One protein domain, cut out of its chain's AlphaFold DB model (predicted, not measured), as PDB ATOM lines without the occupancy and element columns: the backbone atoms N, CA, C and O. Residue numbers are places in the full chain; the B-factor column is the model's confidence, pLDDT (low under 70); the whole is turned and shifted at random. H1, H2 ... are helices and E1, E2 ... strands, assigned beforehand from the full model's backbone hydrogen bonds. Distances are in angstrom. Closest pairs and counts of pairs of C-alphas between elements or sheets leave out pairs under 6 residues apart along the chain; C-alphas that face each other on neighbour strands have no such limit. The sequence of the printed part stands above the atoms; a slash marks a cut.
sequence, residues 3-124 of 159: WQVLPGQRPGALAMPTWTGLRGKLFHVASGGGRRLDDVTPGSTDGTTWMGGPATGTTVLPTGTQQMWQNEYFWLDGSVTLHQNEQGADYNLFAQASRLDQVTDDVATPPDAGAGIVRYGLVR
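Overview. This is residues 3 to 124 of the 159 residues of the protein "Putative RNA polymerase ECF-subfamily sigma factor" of Streptomyces himastatinicus ATCC 53653 (UniProt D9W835). What does the model look like? A long two-stranded hairpin, E2 and E3, is sharply folded back on itself like a V, and a small pair of strands, E1 and E4, sits in its mouth near the middle of the domain. H1 packs on the outside of the E2 arm that holds Gly 32, while the loops of residues 37 to 68 reach the end of the long axis opposite the hairpin's bend. What is printed? The printed part has 122 residues with four named strands and one named helix, in the order E1 E2 E3 E4 H1; both two-stranded sheets are antiparallel, and the class is mostly strand, with under half of the residues in named elements. How large is it? It is compact, with a radius of gyration of the C-alphas of 15.2 A and spans of 46 by 35 by 23 A.

Arrangement. How do the longest strands stand? E2, residues 18 to 36, and E3, residues 69 to 83, form an antiparallel hairpin at 165 degrees, with N 25 and O 77 2.9 A apart and N 83 and O 18 2.8 A apart, within hydrogen-bond range. E2 bends by 154 degrees at residue 21, and E3 by 138 degrees at residue 79. What is the second strand pair? E1, residues 3 to 5, and E4, residues 91 to 94, are antiparallel at 164 degrees, with N 92 and O 4 2.8 A apart, within hydrogen-bond range. The closest C-alphas of E1 and E3, those of Trp 3 and Gln 70, are 5.0 A apart; E3 and E4 are near each other, with 5 pairs of C-alphas within 10 A, and E2 and E4 are apart. Where is the helix? The closest C-alphas of E2 and H1, residues 100 to 108, are those of Gly 32 and Val 107, 5.2 A apart. In H1 every O i to N i+4 pair is within hydrogen-bond range.

Along the chain. Where do the strands run? E1 begins at C-alpha 3, (100.209, 143.461, 74.417). From first to last C-alpha, E2 measures 20.3 A, E3 18.4 A, E4 10.2 A and E1 6.6 A. Where does the helix end? H1, 12.1 A long, ends at C-alpha 108, (91.903, 127.928, 66.596).

Size, cuts and confidence. How far does it reach? The two C-alphas farthest apart, those of Arg 23 and Thr 45, are 46.6 A apart. Which links are long? Those from E1 to E2, 12 residues, and from E2 to E3, 32 residues, are long. Residues 122 to 123 of the last stretch pair antiparallel with residues 30 to 31 of E2. Is anything cut or uncertain? The printed part has no cut, its mean pLDDT is 91.6, and no printed residue is under 70.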
ATOM      1  N   TRP A   3      99.271 143.174  73.341       94.00
ATOM      2  CA  TRP A   3     100.209 143.461  74.417       94.00
ATOM      3  C   TRP A   3     101.650 143.246  73.971       94.00
ATOM      4  O   TRP A   3     101.970 142.266  73.294       94.00
ATOM      5  N   GLN A   4     102.530 144.130  74.424       94.94
ATOM      6  CA  GLN A   4     103.973 143.956  74.333       94.94
ATOM      7  C   GLN A   4     104.609 144.495  75.610       94.94
ATOM      8  O   GLN A   4     104.562 145.692  75.851       94.94
ATOM      9  N   VAL A   5     105.207 143.624  76.420       95.56
ATOM     10  CA  VAL A   5     105.957 144.025  77.621       95.56
ATOM     11  C   VAL A   5     107.433 144.164  77.253       95.56
ATOM     12  O   VAL A   5     107.939 143.406  76.423       95.56
ATOM     13  N   LEU A   6     108.113 145.155  77.832       96.06
ATOM     14  CA  LEU A   6     109.474 145.554  77.463       96.06
ATOM     15  C   LEU A   6     110.432 145.417  78.661       96.06
ATOM     16  O   LEU A   6     111.019 146.405  79.107       96.06
ATOM     17  N   PRO A   7     110.643 144.193  79.186       95.00
ATOM     18  CA  PRO A   7     111.482 143.985  80.366       95.00
ATOM     19  C   PRO A   7     112.938 144.404  80.123       95.00
ATOM     20  O   PRO A   7     113.603 144.850  81.042       95.00
ATOM     21  N   GLY A   8     113.428 144.338  78.878       94.06
ATOM     22  CA  GLY A   8     114.765 144.823  78.521       94.06
ATOM     23  C   GLY A   8     114.934 146.349  78.569       94.06
ATOM     24  O   GLY A   8     116.067 146.816  78.528       94.06
ATOM     25  N   GLN A   9     113.843 147.120  78.635       95.38
ATOM     26  CA  GLN A   9     113.889 148.576  78.823       95.38
ATOM     27  C   GLN A   9     113.721 148.938  80.297       95.38
ATOM     28  O   GLN A   9     114.589 149.590  80.879       95.38
ATOM     29  N   ARG A  10     112.633 148.467  80.914       96.94
ATOM     30  CA  ARG A  10     112.369 148.653  82.341       96.94
ATOM     31  C   ARG A  10     111.551 147.477  82.881       96.94
ATOM     32  O   ARG A  10     110.339 147.427  82.647       96.94
ATOM     33  N   PRO A  11     112.180 146.533  83.603       96.62
ATOM     34  CA  PRO A  11     111.460 145.496  84.327       96.62
ATOM     35  C   PRO A  11     110.905 146.064  85.641       96.62
ATOM     36  O   PRO A  11     111.412 147.058  86.164       96.62
ATOM     37  N   GLY A  12     109.912 145.394  86.222       96.75
ATOM     38  CA  GLY A  12     109.382 145.753  87.537       96.75
ATOM     39  C   GLY A  12     107.893 145.478  87.689       96.75
ATOM     40  O   GLY A  12     107.309 144.679  86.957       96.75
ATOM     41  N   ALA A  13     107.268 146.114  88.677       94.44
ATOM     42  CA  ALA A  13     105.836 145.974  88.907       94.44
ATOM     43  C   ALA A  13     105.056 146.748  87.837       94.44
ATOM     44  O   ALA A  13     105.191 147.964  87.738       94.44
ATOM     45  N   LEU A  14     104.234 146.049  87.058       92.69
ATOM     46  CA  LEU A  14     103.422 146.655  86.010       92.69
ATOM     47  C   LEU A  14     102.153 147.271  86.602       92.69
ATOM     48  O   LEU A  14     101.344 146.583  87.230       92.69
ATOM     49  N   ALA A  15     101.941 148.559  86.345       90.75
ATOM     50  CA  ALA A  15     100.639 149.189  86.520       90.75
ATOM     51  C   ALA A  15      99.752 148.916  85.300       90.75
ATOM     52  O   ALA A  15     100.108 149.192  84.154       90.75
ATOM     53  N   MET A  16      98.581 148.340  85.553       90.00
ATOM     54  CA  MET A  16      97.703 147.870  84.491       90.00
ATOM     55  C   MET A  16      96.943 149.026  83.815       90.00
ATOM     56  O   MET A  16      96.635 150.037  84.457       90.00
ATOM     57  N   PRO A  17      96.610 148.894  82.521       91.50
ATOM     58  CA  PRO A  17      95.876 149.909  81.785       91.50
ATOM     59  C   PRO A  17      94.437 150.009  82.271       91.50
ATOM     60  O   PRO A  17      93.839 149.016  82.691       91.50
ATOM     61  N   THR A  18      93.851 151.195  82.162       91.19
ATOM     62  CA  THR A  18      92.487 151.445  82.635       91.19
ATOM     63  C   THR A  18      91.566 151.875  81.514       91.19
ATOM     64  O   THR A  18      91.972 152.484  80.532       91.19
ATOM     65  N   TRP A  19      90.296 151.516  81.645       91.50
ATOM     66  CA  TRP A  19      89.249 151.803  80.681       91.50
ATOM     67  C   TRP A  19      88.237 152.726  81.359       91.50
ATOM     68  O   TRP A  19      87.624 152.363  82.362       91.50
ATOM     69  N   THR A  20      88.055 153.939  80.855       92.75
ATOM     70  CA  THR A  20      87.180 154.933  81.487       92.75
ATOM     71  C   THR A  20      86.133 155.461  80.521       92.75
ATOM     72  O   THR A  20      86.246 155.346  79.299       92.75
ATOM     73  N   GLY A  21      85.069 156.036  81.077       92.69
ATOM     74  CA  GLY A  21      84.019 156.672  80.296       92.69
ATOM     75  C   GLY A  21      83.203 155.714  79.432       92.69
ATOM     76  O   GLY A  21      82.706 156.163  78.396       92.69
ATOM     77  N   LEU A  22      83.072 154.439  79.827       92.19
ATOM     78  CA  LEU A  22      82.301 153.450  79.070       92.19
ATOM     79  C   LEU A  22      80.852 153.907  78.855       92.19
ATOM     80  O   LEU A  22      80.077 154.079  79.802       92.19
ATOM     81  N   ARG A  23      80.472 154.002  77.581       93.19
ATOM     82  CA  ARG A  23      79.092 154.113  77.101       93.19
ATOM     83  C   ARG A  23      78.771 152.851  76.308       93.19
ATOM     84  O   ARG A  23      79.534 152.512  75.413       93.19
ATOM     85  N   GLY A  24      77.663 152.192  76.643       90.88
ATOM     86  CA  GLY A  24      77.307 150.875  76.108       90.88
ATOM     87  C   GLY A  24      77.937 149.724  76.902       90.88
ATOM     88  O   GLY A  24      77.888 149.762  78.143       90.88
ATOM     89  N   LYS A  25      78.480 148.725  76.193       88.19
ATOM     90  CA  LYS A  25      79.006 147.457  76.736       88.19
ATOM     91  C   LYS A  25      80.433 147.191  76.271       88.19
ATOM     92  O   LYS A  25      80.768 147.448  75.116       88.19
ATOM     93  N   LEU A  26      81.242 146.622  77.156       88.38
ATOM     94  CA  LEU A  26      82.585 146.138  76.844       88.38
ATOM     95  C   LEU A  26      82.779 144.806  77.556       88.38
ATOM     96  O   LEU A  26      82.711 144.752  78.782       88.38
ATOM     97  N   PHE A  27      83.064 143.750  76.803       86.88
ATOM     98  CA  PHE A  27      83.372 142.448  77.385       86.88
ATOM     99  C   PHE A  27      84.498 141.750  76.642       86.88
ATOM    100  O   PHE A  27      84.734 141.969  75.453       86.88
ATOM    101  N   HIS A  28      85.244 140.938  77.386       88.31
ATOM    102  CA  HIS A  28      86.265 140.064  76.821       88.31
ATOM    103  C   HIS A  28      85.579 138.951  76.034       88.31
ATOM    104  O   HIS A  28      84.565 138.433  76.482       88.31
ATOM    105  N   VAL A  29      86.107 138.642  74.853       89.12
ATOM    106  CA  VAL A  29      85.571 137.611  73.952       89.12
ATOM    107  C   VAL A  29      86.542 136.442  73.881       89.12
ATOM    108  O   VAL A  29      86.152 135.279  73.981       89.12
ATOM    109  N   ALA A  30      87.828 136.744  73.703       90.75
ATOM    110  CA  ALA A  30      88.854 135.738  73.504       90.75
ATOM    111  C   ALA A  30      90.250 136.267  73.833       90.75
ATOM    112  O   ALA A  30      90.534 137.454  73.698       90.75
ATOM    113  N   SER A  31      91.136 135.358  74.211       90.88
ATOM    114  CA  SER A  31      92.572 135.567  74.327       90.88
ATOM    115  C   SER A  31      93.284 134.696  73.287       90.88
ATOM    116  O   SER A  31      92.969 133.513  73.165       90.88
ATOM    117  N   GLY A  32      94.228 135.252  72.538       87.25
ATOM    118  CA  GLY A  32      94.892 134.597  71.407       87.25
ATOM    119  C   GLY A  32      96.249 135.222  71.071       87.25
ATOM    120  O   GLY A  32      96.897 135.846  71.910       87.25
ATOM    121  N   GLY A  33      96.722 135.064  69.841       78.88
ATOM    122  CA  GLY A  33      98.044 135.520  69.400       78.88
ATOM    123  C   GLY A  33      99.129 134.465  69.568       78.88
ATOM    124  O   GLY A  33     100.310 134.805  69.666       78.88
ATOM    125  N   GLY A  34      98.718 133.196  69.667       83.06
ATOM    126  CA  GLY A  34      99.566 132.010  69.787       83.06
ATOM    127  C   GLY A  34     100.403 131.902  71.069       83.06
ATOM    128  O   GLY A  34     101.012 130.865  71.309       83.06
ATOM    129  N   ARG A  35     100.486 132.955  71.892       89.25
ATOM    130  CA  ARG A  35     101.389 133.002  73.051       89.25
ATOM    131  C   ARG A  35     100.766 133.757  74.215       89.25
ATOM    132  O   ARG A  35     100.291 134.888  74.057       89.25
ATOM    133  N   ARG A  36     100.835 133.154  75.397       93.00
ATOM    134  CA  ARG A  36     100.656 133.843  76.674       93.00
ATOM    135  C   ARG A  36     101.984 134.496  77.061       93.00
ATOM    136  O   ARG A  36     103.042 133.985  76.713       93.00
ATOM    137  N   LEU A  37     101.973 135.655  77.718       94.06
ATOM    138  CA  LEU A  37     103.218 136.409  77.934       94.06
ATOM    139  C   LEU A  37     104.217 135.706  78.873       94.06
ATOM    140  O   LEU A  37     105.411 135.979  78.811       94.06
ATOM    141  N   ASP A  38     103.759 134.771  79.700       93.69
ATOM    142  CA  ASP A  38     104.613 133.897  80.513       93.69
ATOM    143  C   ASP A  38     105.053 132.615  79.788       93.69
ATOM    144  O   ASP A  38     105.691 131.761  80.402       93.69
ATOM    145  N   ASP A  39     104.724 132.452  78.505       93.56
ATOM    146  CA  ASP A  39     105.319 131.391  77.702       93.56
ATOM    147  C   ASP A  39     106.807 131.678  77.497       93.56
ATOM    148  O   ASP A  39     107.222 132.817  77.249       93.56
ATOM    149  N   VAL A  40     107.610 130.617  77.586       93.25
ATOM    150  CA  VAL A  40     109.040 130.671  77.283       93.25
ATOM    151  C   VAL A  40     109.215 131.110  75.831       93.25
ATOM    152  O   VAL A  40     108.560 130.600  74.920       93.25
ATOM    153  N   THR A  41     110.092 132.086  75.616       91.44
ATOM    154  CA  THR A  41     110.387 132.595  74.274       91.44
ATOM    155  C   THR A  41     111.097 131.523  73.434       91.44
ATOM    156  O   THR A  41     111.912 130.763  73.969       91.44
ATOM    157  N   PRO A  42     110.816 131.432  72.118       89.62
ATOM    158  CA  PRO A  42     111.503 130.481  71.247       89.62
ATOM    159  C   PRO A  42     113.029 130.632  71.336       89.62
ATOM    160  O   PRO A  42     113.549 131.739  71.220       89.62
ATOM    161  N   GLY A  43     113.745 129.521  71.523       89.12
ATOM    162  CA  GLY A  43     115.211 129.508  71.605       89.12
ATOM    163  C   GLY A  43     115.799 129.920  72.959       89.12
ATOM    164  O   GLY A  43     117.019 129.909  73.110       89.12
ATOM    165  N   SER A  44     114.968 130.248  73.949       91.44
ATOM    166  CA  SER A  44     115.437 130.514  75.308       91.44
ATOM    167  C   SER A  44     116.032 129.261  75.960       91.44
ATOM    168  O   SER A  44     115.417 128.193  75.960       91.44
ATOM    169  N   THR A  45     117.220 129.402  76.550       94.00
ATOM    170  CA  THR A  45     117.916 128.337  77.297       94.00
ATOM    171  C   THR A  45     117.847 128.518  78.814       94.00
ATOM    172  O   THR A  45     118.233 127.616  79.550       94.00
ATOM    173  N   ASP A  46     117.385 129.677  79.287       94.88
ATOM    174  CA  ASP A  46     117.343 130.061  80.705       94.88
ATOM    175  C   ASP A  46     115.911 130.267  81.232       94.88
ATOM    176  O   ASP A  46     115.711 130.709  82.362       94.88
ATOM    177  N   GLY A  47     114.906 129.944  80.411       93.81
ATOM    178  CA  GLY A  47     113.495 130.101  80.752       93.81
ATOM    179  C   GLY A  47     112.947 131.513  80.545       93.81
ATOM    180  O   GLY A  47     111.806 131.763  80.927       93.81
ATOM    181  N   THR A  48     113.703 132.428  79.924       96.25
ATOM    182  CA  THR A  48     113.216 133.770  79.553       96.25
ATOM    183  C   THR A  48     111.873 133.718  78.818       96.25
ATOM    184  O   THR A  48     111.718 133.023  77.806       96.25
ATOM    185  N   THR A  49     110.917 134.503  79.315       95.62
ATOM    186  CA  THR A  49     109.552 134.656  78.783       95.62
ATOM    187  C   THR A  49     109.368 136.040  78.157       95.62
ATOM    188  O   THR A  49     110.269 136.879  78.204       95.62
ATOM    189  N   TRP A  50     108.180 136.339  77.626       94.44
ATOM    190  CA  TRP A  50     107.843 137.701  77.189       94.44
ATOM    191  C   TRP A  50     107.676 138.685  78.358       94.44
ATOM    192  O   TRP A  50     107.653 139.894  78.138       94.44
ATOM    193  N   MET A  51     107.599 138.183  79.595       97.19
ATOM    194  CA  MET A  51     107.668 138.992  80.815       97.19
ATOM    195  C   MET A  51     109.111 139.268  81.261       97.19
ATOM    196  O   MET A  51     109.304 140.043  82.191       97.19
ATOM    197  N   GLY A  52     110.116 138.659  80.625       96.81
ATOM    198  CA  GLY A  52     111.531 138.816  80.961       96.81
ATOM    199  C   GLY A  52     112.169 137.555  81.538       96.81
ATOM    200  O   GLY A  52     111.600 136.458  81.465       96.81
ATOM    201  N   GLY A  53     113.377 137.716  82.074       97.00
ATOM    202  CA  GLY A  53     114.237 136.632  82.541       97.00
ATOM    203  C   GLY A  53     115.501 137.141  83.249       97.00
ATOM    204  O   GLY A  53     115.615 138.340  83.515       97.00
ATOM    205  N   PRO A  54     116.466 136.255  83.556       96.19
ATOM    206  CA  PRO A  54     117.659 136.593  84.338       96.19
ATOM    207  C   PRO A  54     118.463 137.789  83.807       96.19
ATOM    208  O   PRO A  54     118.953 138.591  84.597       96.19
ATOM    209  N   ALA A  55     118.580 137.934  82.483       94.69
ATOM    210  CA  ALA A  55     119.374 138.999  81.864       94.69
ATOM    211  C   ALA A  55     118.669 140.368  81.829       94.69
ATOM    212  O   ALA A  55     119.334 141.400  81.869       94.69
ATOM    213  N   THR A  56     117.338 140.392  81.736       95.75
ATOM    214  CA  THR A  56     116.554 141.631  81.578       95.75
ATOM    215  C   THR A  56     115.810 142.035  82.845       95.75
ATOM    216  O   THR A  56     115.180 143.084  82.869       95.75
ATOM    217  N   GLY A  57     115.809 141.193  83.879       96.25
ATOM    218  CA  GLY A  57     114.801 141.255  84.933       96.25
ATOM    219  C   GLY A  57     113.423 140.814  84.428       96.25
ATOM    220  O   GLY A  57     113.231 140.532  83.240       96.25
ATOM    221  N   THR A  58     112.461 140.757  85.350       96.12
ATOM    222  CA  THR A  58     111.105 140.259  85.092       96.12
ATOM    223  C   THR A  58     110.065 141.310  85.451       96.12
ATOM    224  O   THR A  58     110.107 141.907  86.528       96.12
ATOM    225  N   THR A  59     109.097 141.497  84.563       97.31
ATOM    226  CA  THR A  59     107.889 142.271  84.822       97.31
ATOM    227  C   THR A  59     106.897 141.444  85.632       97.31
ATOM    228  O   THR A  59     106.582 140.303  85.290       97.31
ATOM    229  N   VAL A  60     106.378 142.026  86.709       94.38
ATOM    230  CA  VAL A  60     105.472 141.369  87.653       94.38
ATOM    231  C   VAL A  60     104.106 142.033  87.583       94.38
ATOM    232  O   VAL A  60     103.993 143.255  87.664       94.38
ATOM    233  N   LEU A  61     103.058 141.227  87.432       90.94
ATOM    234  CA  LEU A  61     101.683 141.718  87.432       90.94
ATOM    235  C   LEU A  61     101.182 141.969  88.859       90.94
ATOM    236  O   LEU A  61     101.625 141.284  89.787       90.94
ATOM    237  N   PRO A  62     100.206 142.873  89.051       88.19
ATOM    238  CA  PRO A  62      99.527 143.009  90.332       88.19
ATOM    239  C   PRO A  62      98.915 141.675  90.782       88.19
ATOM    240  O   PRO A  62      98.384 140.916  89.966       88.19
ATOM    241  N   THR A  63      98.948 141.395  92.085       84.56
ATOM    242  CA  THR A  63      98.368 140.174  92.666       84.56
ATOM    243  C   THR A  63      96.911 139.982  92.238       84.56
ATOM    244  O   THR A  63      96.110 140.910  92.300       84.56
ATOM    245  N   GLY A  64      96.558 138.761  91.825       79.38
ATOM    246  CA  GLY A  64      95.209 138.423  91.351       79.38
ATOM    247  C   GLY A  64      94.958 138.738  89.871       79.38
ATOM    248  O   GLY A  64      93.892 138.406  89.355       79.38
ATOM    249  N   THR A  65      95.932 139.325  89.169       82.12
ATOM    250  CA  THR A  65      95.855 139.525  87.719       82.12
ATOM    251  C   THR A  65      96.087 138.203  86.999       82.12
ATOM    252  O   THR A  65      97.040 137.475  87.275       82.12
ATOM    253  N   GLN A  66      95.218 137.889  86.044       84.06
ATOM    254  CA  GLN A  66      95.454 136.786  85.127       84.06
ATOM    255  C   GLN A  66      96.549 137.176  84.131       84.06
ATOM    256  O   GLN A  66      96.520 138.278  83.589       84.06
ATOM    257  N   GLN A  67      97.456 136.251  83.822       88.81
ATOM    258  CA  GLN A  67      98.442 136.488  82.777       88.81
ATOM    259  C   GLN A  67      97.776 136.787  81.421       88.81
ATOM    260  O   GLN A  67      96.808 136.112  81.031       88.81
ATOM    261  N   MET A  68      98.313 137.790  80.723       90.62
ATOM    262  CA  MET A  68      97.814 138.257  79.434       90.62
ATOM    263  C   MET A  68      98.310 137.374  78.296       90.62
ATOM    264  O   MET A  68      99.414 136.822  78.322       90.62
ATOM    265  N   TRP A  69      97.490 137.290  77.263       92.94
ATOM    266  CA  TRP A  69      97.912 136.828  75.955       92.94
ATOM    267  C   TRP A  69      98.456 137.977  75.116       92.94
ATOM    268  O   TRP A  69      98.128 139.141  75.355       92.94
ATOM    269  N   GLN A  70      99.282 137.658  74.115       91.88
ATOM    270  CA  GLN A  70      99.768 138.680  73.189       91.88
ATOM    271  C   GLN A  70      98.608 139.401  72.508       91.88
ATOM    272  O   GLN A  70      98.675 140.618  72.384       91.88
ATOM    273  N   ASN A  71      97.547 138.691  72.118       92.88
ATOM    274  CA  ASN A  71      96.323 139.302  71.620       92.88
ATOM    275  C   ASN A  71      95.164 139.037  72.590       92.88
ATOM    276  O   ASN A  71      94.911 137.912  73.007       92.88
ATOM    277  N   GLU A  72      94.419 140.082  72.910       92.19
ATOM    278  CA  GLU A  72      93.180 140.034  73.678       92.19
ATOM    279  C   GLU A  72      92.072 140.689  72.844       92.19
ATOM    280  O   GLU A  72      92.223 141.808  72.332       92.19
ATOM    281  N   TYR A  73      90.955 139.991  72.686       92.00
ATOM    282  CA  TYR A  73      89.810 140.408  71.889       92.00
ATOM    283  C   TYR A  73      88.664 140.817  72.797       92.00
ATOM    284  O   TYR A  73      88.295 140.110  73.735       92.00
ATOM    285  N   PHE A  74      88.091 141.973  72.483       90.56
ATOM    286  CA  PHE A  74      86.990 142.563  73.219       90.56
ATOM    287  C   PHE A  74      85.880 142.914  72.245       90.56
ATOM    288  O   PHE A  74      86.149 143.450  71.168       90.56
ATOM    289  N   TRP A  75      84.646 142.644  72.644       90.25
ATOM    290  CA  TRP A  75      83.486 143.226  71.998       90.25
ATOM    291  C   TRP A  75      83.219 144.587  72.624       90.25
ATOM    292  O   TRP A  75      83.152 144.700  73.850       90.25
ATOM    293  N   LEU A  76      83.041 145.600  71.784       90.75
ATOM    294  CA  LEU A  76      82.645 146.938  72.194       90.75
ATOM    295  C   LEU A  76      81.367 147.317  71.455       90.75
ATOM    296  O   LEU A  76      81.356 147.416  70.230       90.75
ATOM    297  N   ASP A  77      80.321 147.583  72.223       91.25
ATOM    298  CA  ASP A  77      79.140 148.297  71.762       91.25
ATOM    299  C   ASP A  77      79.171 149.692  72.389       91.25
ATOM    300  O   ASP A  77      79.108 149.825  73.612       91.25
ATOM    301  N   GLY A  78      79.327 150.728  71.565       93.75
ATOM    302  CA  GLY A  78      79.464 152.113  72.008       93.75
ATOM    303  C   GLY A  78      80.912 152.603  72.049       93.75
ATOM    304  O   GLY A  78      81.623 152.546  71.048       93.75
ATOM    305  N   SER A  79      81.337 153.181  73.177       95.12
ATOM    306  CA  SER A  79      82.623 153.889  73.271       95.12
ATOM    307  C   SER A  79      83.263 153.781  74.648       95.12
ATOM    308  O   SER A  79      82.566 153.825  75.662       95.12
ATOM    309  N   VAL A  80      84.592 153.772  74.687       93.94
ATOM    310  CA  VAL A  80      85.401 153.770  75.911       93.94
ATOM    311  C   VAL A  80      86.744 154.455  75.637       93.94
ATOM    312  O   VAL A  80      87.181 154.514  74.487       93.94
ATOM    313  N   THR A  81      87.404 154.973  76.671       95.00
ATOM    314  CA  THR A  81      88.781 155.478  76.586       95.00
ATOM    315  C   THR A  81      89.717 154.514  77.299       95.00
ATOM    316  O   THR A  81      89.538 154.257  78.485       95.00
ATOM    317  N   LEU A  82      90.713 153.997  76.584       93.06
ATOM    318  CA  LEU A  82      91.794 153.194  77.145       93.06
ATOM    319  C   LEU A  82      92.972 154.102  77.522       93.06
ATOM    320  O   LEU A  82      93.419 154.898  76.700       93.06
ATOM    321  N   HIS A  83      93.489 153.936  78.734       93.00
ATOM    322  CA  HIS A  83      94.654 154.636  79.265       93.00
ATOM    323  C   HIS A  83      95.786 153.638  79.480       93.00
ATOM    324  O   HIS A  83      95.620 152.645  80.193       93.00
ATOM    325  N   GLN A  84      96.940 153.907  78.874       91.50
ATOM    326  CA  GLN A  84      98.187 153.227  79.207       91.50
ATOM    327  C   GLN A  84      98.767 153.906  80.450       91.50
ATOM    328  O   GLN A  84      99.303 155.008  80.367       91.50
ATOM    329  N   ASN A  85      98.633 153.259  81.606       89.38
ATOM    330  CA  ASN A  85      99.119 153.784  82.885       89.38
ATOM    331  C   ASN A  85     100.548 153.310  83.148       89.38
ATOM    332  O   ASN A  85     100.824 152.765  84.212       89.38
ATOM    333  N   GLU A  86     101.426 153.409  82.151       87.38
ATOM    334  CA  GLU A  86     102.774 152.851  82.245       87.38
ATOM    335  C   GLU A  86     103.519 153.410  83.464       87.38
ATOM    336  O   GLU A  86     103.845 154.594  83.549       87.38
ATOM    337  N   GLN A  87     103.761 152.530  84.432       89.31
ATOM    338  CA  GLN A  87     104.455 152.829  85.671       89.31
ATOM    339  C   GLN A  87     105.081 151.536  86.193       89.31
ATOM    340  O   GLN A  87     104.446 150.482  86.175       89.31
ATOM    341  N   GLY A  88     106.330 151.628  86.657       92.12
ATOM    342  CA  GLY A  88     107.080 150.522  87.265       92.12
ATOM    343  C   GLY A  88     107.609 149.463  86.288       92.12
ATOM    344  O   GLY A  88     108.633 148.858  86.587       92.12
ATOM    345  N   ALA A  89     106.991 149.296  85.118       96.06
ATOM    346  CA  ALA A  89     107.501 148.508  83.996       96.06
ATOM    347  C   ALA A  89     107.010 149.084  82.662       96.06
ATOM    348  O   ALA A  89     105.921 149.660  82.618       96.06
ATOM    349  N   ASP A  90     107.787 148.884  81.595       96.12
ATOM    350  CA  ASP A  90     107.459 149.403  80.258       96.12
ATOM    351  C   ASP A  90     106.627 148.407  79.449       96.12
ATOM    352  O   ASP A  90     106.902 147.197  79.434       96.12
ATOM    353  N   TYR A  91     105.600 148.912  78.767       95.50
ATOM    354  CA  TYR A  91     104.755 148.111  77.889       95.50
ATOM    355  C   TYR A  91     104.025 148.959  76.846       95.50
ATOM    356  O   TYR A  91     103.610 150.085  77.089       95.50
ATOM    357  N   ASN A  92     103.768 148.355  75.691       95.31
ATOM    358  CA  ASN A  92     102.918 148.922  74.655       95.31
ATOM    359  C   ASN A  92     101.573 148.203  74.590       95.31
ATOM    360  O   ASN A  92     101.469 146.983  74.780       95.31
ATOM    361  N   LEU A  93     100.558 148.975  74.209       93.62
ATOM    362  CA  LEU A  93      99.237 148.487  73.850       93.62
ATOM    363  C   LEU A  93      98.849 148.948  72.450       93.62
ATOM    364  O   LEU A  93      98.796 150.141  72.166       93.62
ATOM    365  N   PHE A  94      98.484 147.995  71.594       94.31
ATOM    366  CA  PHE A  94      97.991 148.286  70.250       94.31
ATOM    367  C   PHE A  94      96.507 147.929  70.143       94.31
ATOM    368  O   PHE A  94      96.114 146.763  70.261       94.31
ATOM    369  N   ALA A  95      95.667 148.936  69.920       92.88
ATOM    370  CA  ALA A  95      94.233 148.772  69.721       92.88
ATOM    371  C   ALA A  95      93.897 148.841  68.228       92.88
ATOM    372  O   ALA A  95      94.201 149.827  67.563       92.88
ATOM    373  N   GLN A  96      93.237 147.809  67.708       94.19
ATOM    374  CA  GLN A  96      92.732 147.780  66.340       94.19
ATOM    375  C   GLN A  96      91.404 147.022  66.310       94.19
ATOM    376  O   GLN A  96      91.204 146.094  67.097       94.19
ATOM    377  N   ALA A  97      90.512 147.415  65.400       95.12
ATOM    378  CA  ALA A  97      89.340 146.620  65.066       95.12
ATOM    379  C   ALA A  97      89.755 145.288  64.416       95.12
ATOM    380  O   ALA A  97      90.720 145.225  63.648       95.12
ATOM    381  N   SER A  98      89.000 144.230  64.705       94.12
ATOM    382  CA  SER A  98      89.197 142.890  64.147       94.12
ATOM    383  C   SER A  98      87.862 142.332  63.680       94.12
ATOM    384  O   SER A  98      86.812 142.683  64.222       94.12
ATOM    385  N   ARG A  99      87.902 141.464  62.671       94.56
ATOM    386  CA  ARG A  99      86.726 140.712  62.234       94.56
ATOM    387  C   ARG A  99      86.616 139.395  63.003       94.56
ATOM    388  O   ARG A  99      87.622 138.866  63.464       94.56
ATOM    389  N   LEU A 100      85.400 138.863  63.119       91.69
ATOM    390  CA  LEU A 100      85.137 137.643  63.888       91.69
ATOM    391  C   LEU A 100      85.886 136.416  63.338       91.69
ATOM    392  O   LEU A 100      86.423 135.653  64.129       91.69
ATOM    393  N   ASP A 101      85.978 136.269  62.014       94.94
ATOM    394  CA  ASP A 101      86.750 135.206  61.350       94.94
ATOM    395  C   ASP A 101      88.221 135.221  61.786       94.94
ATOM    396  O   ASP A 101      88.757 134.196  62.187       94.94
ATOM    397  N   GLN A 102      88.844 136.402  61.832       93.38
ATOM    398  CA  GLN A 102      90.233 136.549  62.279       93.38
ATOM    399  C   GLN A 102      90.419 136.152  63.746       93.38
ATOM    400  O   GLN A 102      91.444 135.578  64.105       93.38
ATOM    401  N   VAL A 103      89.436 136.464  64.598       93.56
ATOM    402  CA  VAL A 103      89.456 136.041  66.004       93.56
ATOM    403  C   VAL A 103      89.363 134.522  66.091       93.56
ATOM    404  O   VAL A 103      90.135 133.916  66.831       93.56
ATOM    405  N   THR A 104      88.446 133.911  65.335       93.06
ATOM    406  CA  THR A 104      88.268 132.456  65.284       93.06
ATOM    407  C   THR A 104      89.533 131.749  64.805       93.06
ATOM    408  O   THR A 104      89.972 130.811  65.466       93.06
ATOM    409  N   ASP A 105      90.153 132.225  63.726       92.88
ATOM    410  CA  ASP A 105      91.390 131.650  63.189       92.88
ATOM    411  C   ASP A 105      92.545 131.744  64.198       92.88
ATOM    412  O   ASP A 105      93.271 130.772  64.423       92.88
ATOM    413  N   ASP A 106      92.697 132.892  64.864       92.44
ATOM    414  CA  ASP A 106      93.763 133.104  65.848       92.44
ATOM    415  C   ASP A 106      93.608 132.188  67.073       92.44
ATOM    416  O   ASP A 106      94.581 131.587  67.528       92.44
ATOM    417  N   VAL A 107      92.388 132.009  67.599       92.81
ATOM    418  CA  VAL A 107      92.181 131.100  68.744       92.81
ATOM    419  C   VAL A 107      92.230 129.624  68.361       92.81
ATOM    420  O   VAL A 107      92.605 128.800  69.196       92.81
ATOM    421  N   ALA A 108      91.867 129.290  67.120       91.69
ATOM    422  CA  ALA A 108      91.903 127.928  66.596       91.69
ATOM    423  C   ALA A 108      93.293 127.513  66.095       91.69
ATOM    424  O   ALA A 108      93.493 126.339  65.774       91.69
ATOM    425  N   THR A 109      94.252 128.444  66.037       89.38
ATOM    426  CA  THR A 109      95.619 128.156  65.601       89.38
ATOM    427  C   THR A 109      96.223 127.056  66.485       89.38
ATOM    428  O   THR A 109      96.319 127.234  67.706       89.38
ATOM    429  N   PRO A 110      96.619 125.908  65.903       90.31
ATOM    430  CA  PRO A 110      97.184 124.812  66.670       90.31
ATOM    431  C   PRO A 110      98.567 125.165  67.223       90.31
ATOM    432  O   PRO A 110      99.279 125.977  66.626       90.31
ATOM    433  N   PRO A 111      98.982 124.539  68.341       91.50
ATOM    434  CA  PRO A 111     100.349 124.637  68.821       91.50
ATOM    435  C   PRO A 111     101.369 124.311  67.726       91.50
ATOM    436  O   PRO A 111     101.300 123.265  67.082       91.50
ATOM    437  N   ASP A 112     102.339 125.205  67.569       89.44
ATOM    438  CA  ASP A 112     103.498 125.066  66.698       89.44
ATOM    439  C   ASP A 112     104.754 125.334  67.531       89.44
ATOM    440  O   ASP A 112     105.122 126.479  67.815       89.44
ATOM    441  N   ALA A 113     105.421 124.251  67.933       81.50
ATOM    442  CA  ALA A 113     106.638 124.322  68.729       81.50
ATOM    443  C   ALA A 113     107.778 125.053  67.995       81.50
ATOM    444  O   ALA A 113     108.576 125.722  68.651       81.50
ATOM    445  N   GLY A 114     107.828 124.994  66.656       81.44
ATOM    446  CA  GLY A 114     108.821 125.712  65.850       81.44
ATOM    447  C   GLY A 114     108.651 127.231  65.925       81.44
ATOM    448  O   GLY A 114     109.634 127.970  65.905       81.44
ATOM    449  N   ALA A 115     107.415 127.695  66.112       82.50
ATOM    450  CA  ALA A 115     107.088 129.090  66.387       82.50
ATOM    451  C   ALA A 115     107.024 129.421  67.898       82.50
ATOM    452  O   ALA A 115     106.718 130.560  68.264       82.50
ATOM    453  N   GLY A 116     107.279 128.458  68.790       80.88
ATOM    454  CA  GLY A 116     107.093 128.585  70.244       80.88
ATOM    455  C   GLY A 116     105.655 128.903  70.662       80.88
ATOM    456  O   GLY A 116     105.433 129.669  71.598       80.88
ATOM    457  N   ILE A 117     104.681 128.354  69.938       89.56
ATOM    458  CA  ILE A 117     103.255 128.366  70.274       89.56
ATOM    459  C   ILE A 117     102.963 127.027  70.953       89.56
ATOM    460  O   ILE A 117     102.966 125.984  70.305       89.56
ATOM    461  N   VAL A 118     102.735 127.035  72.266       89.75
ATOM    462  CA  VAL A 118     102.629 125.798  73.072       89.75
ATOM    463  C   VAL A 118     101.209 125.493  73.555       89.75
ATOM    464  O   VAL A 118     100.980 124.506  74.249       89.75
ATOM    465  N   ARG A 119     100.242 126.347  73.215       90.12
ATOM    466  CA  ARG A 119      98.862 126.287  73.705       90.12
ATOM    467  C   ARG A 119      97.899 126.867  72.669       90.12
ATOM    468  O   ARG A 119      98.253 127.810  71.971       90.12
ATOM    469  N   TYR A 120      96.683 126.326  72.617       90.31
ATOM    470  CA  TYR A 120      95.568 126.937  71.887       90.31
ATOM    471  C   TYR A 120      95.114 128.223  72.572       90.31
ATOM    472  O   TYR A 120      95.180 128.313  73.802       90.31
ATOM    473  N   GLY A 121      94.593 129.169  71.786       89.06
ATOM    474  CA  GLY A 121      93.903 130.339  72.316       89.06
ATOM    475  C   GLY A 121      92.705 129.959  73.193       89.06
ATOM    476  O   GLY A 121      92.265 128.811  73.253       89.06
ATOM    477  N   LEU A 122      92.174 130.942  73.910       89.12
ATOM    478  CA  LEU A 122      91.128 130.742  74.902       89.12
ATOM    479  C   LEU A 122      89.942 131.657  74.628       89.12
ATOM    480  O   LEU A 122      90.057 132.875  74.710       89.12
ATOM    481  N   VAL A 123      88.781 131.068  74.367       87.75
ATOM    482  CA  VAL A 123      87.517 131.801  74.252       87.75
ATOM    483  C   VAL A 123      86.912 131.986  75.641       87.75
ATOM    484  O   VAL A 123      86.855 131.045  76.433       87.75
ATOM    485  N   ARG A 124      86.466 133.205  75.945       77.81
ATOM    486  CA  ARG A 124      85.791 133.538  77.202       77.81
ATOM    487  C   ARG A 124      84.653 134.503  76.916       77.81
ATOM    488  O   ARG A 124      84.811 135.699  77.088       77.81
TER     489      ARG A 124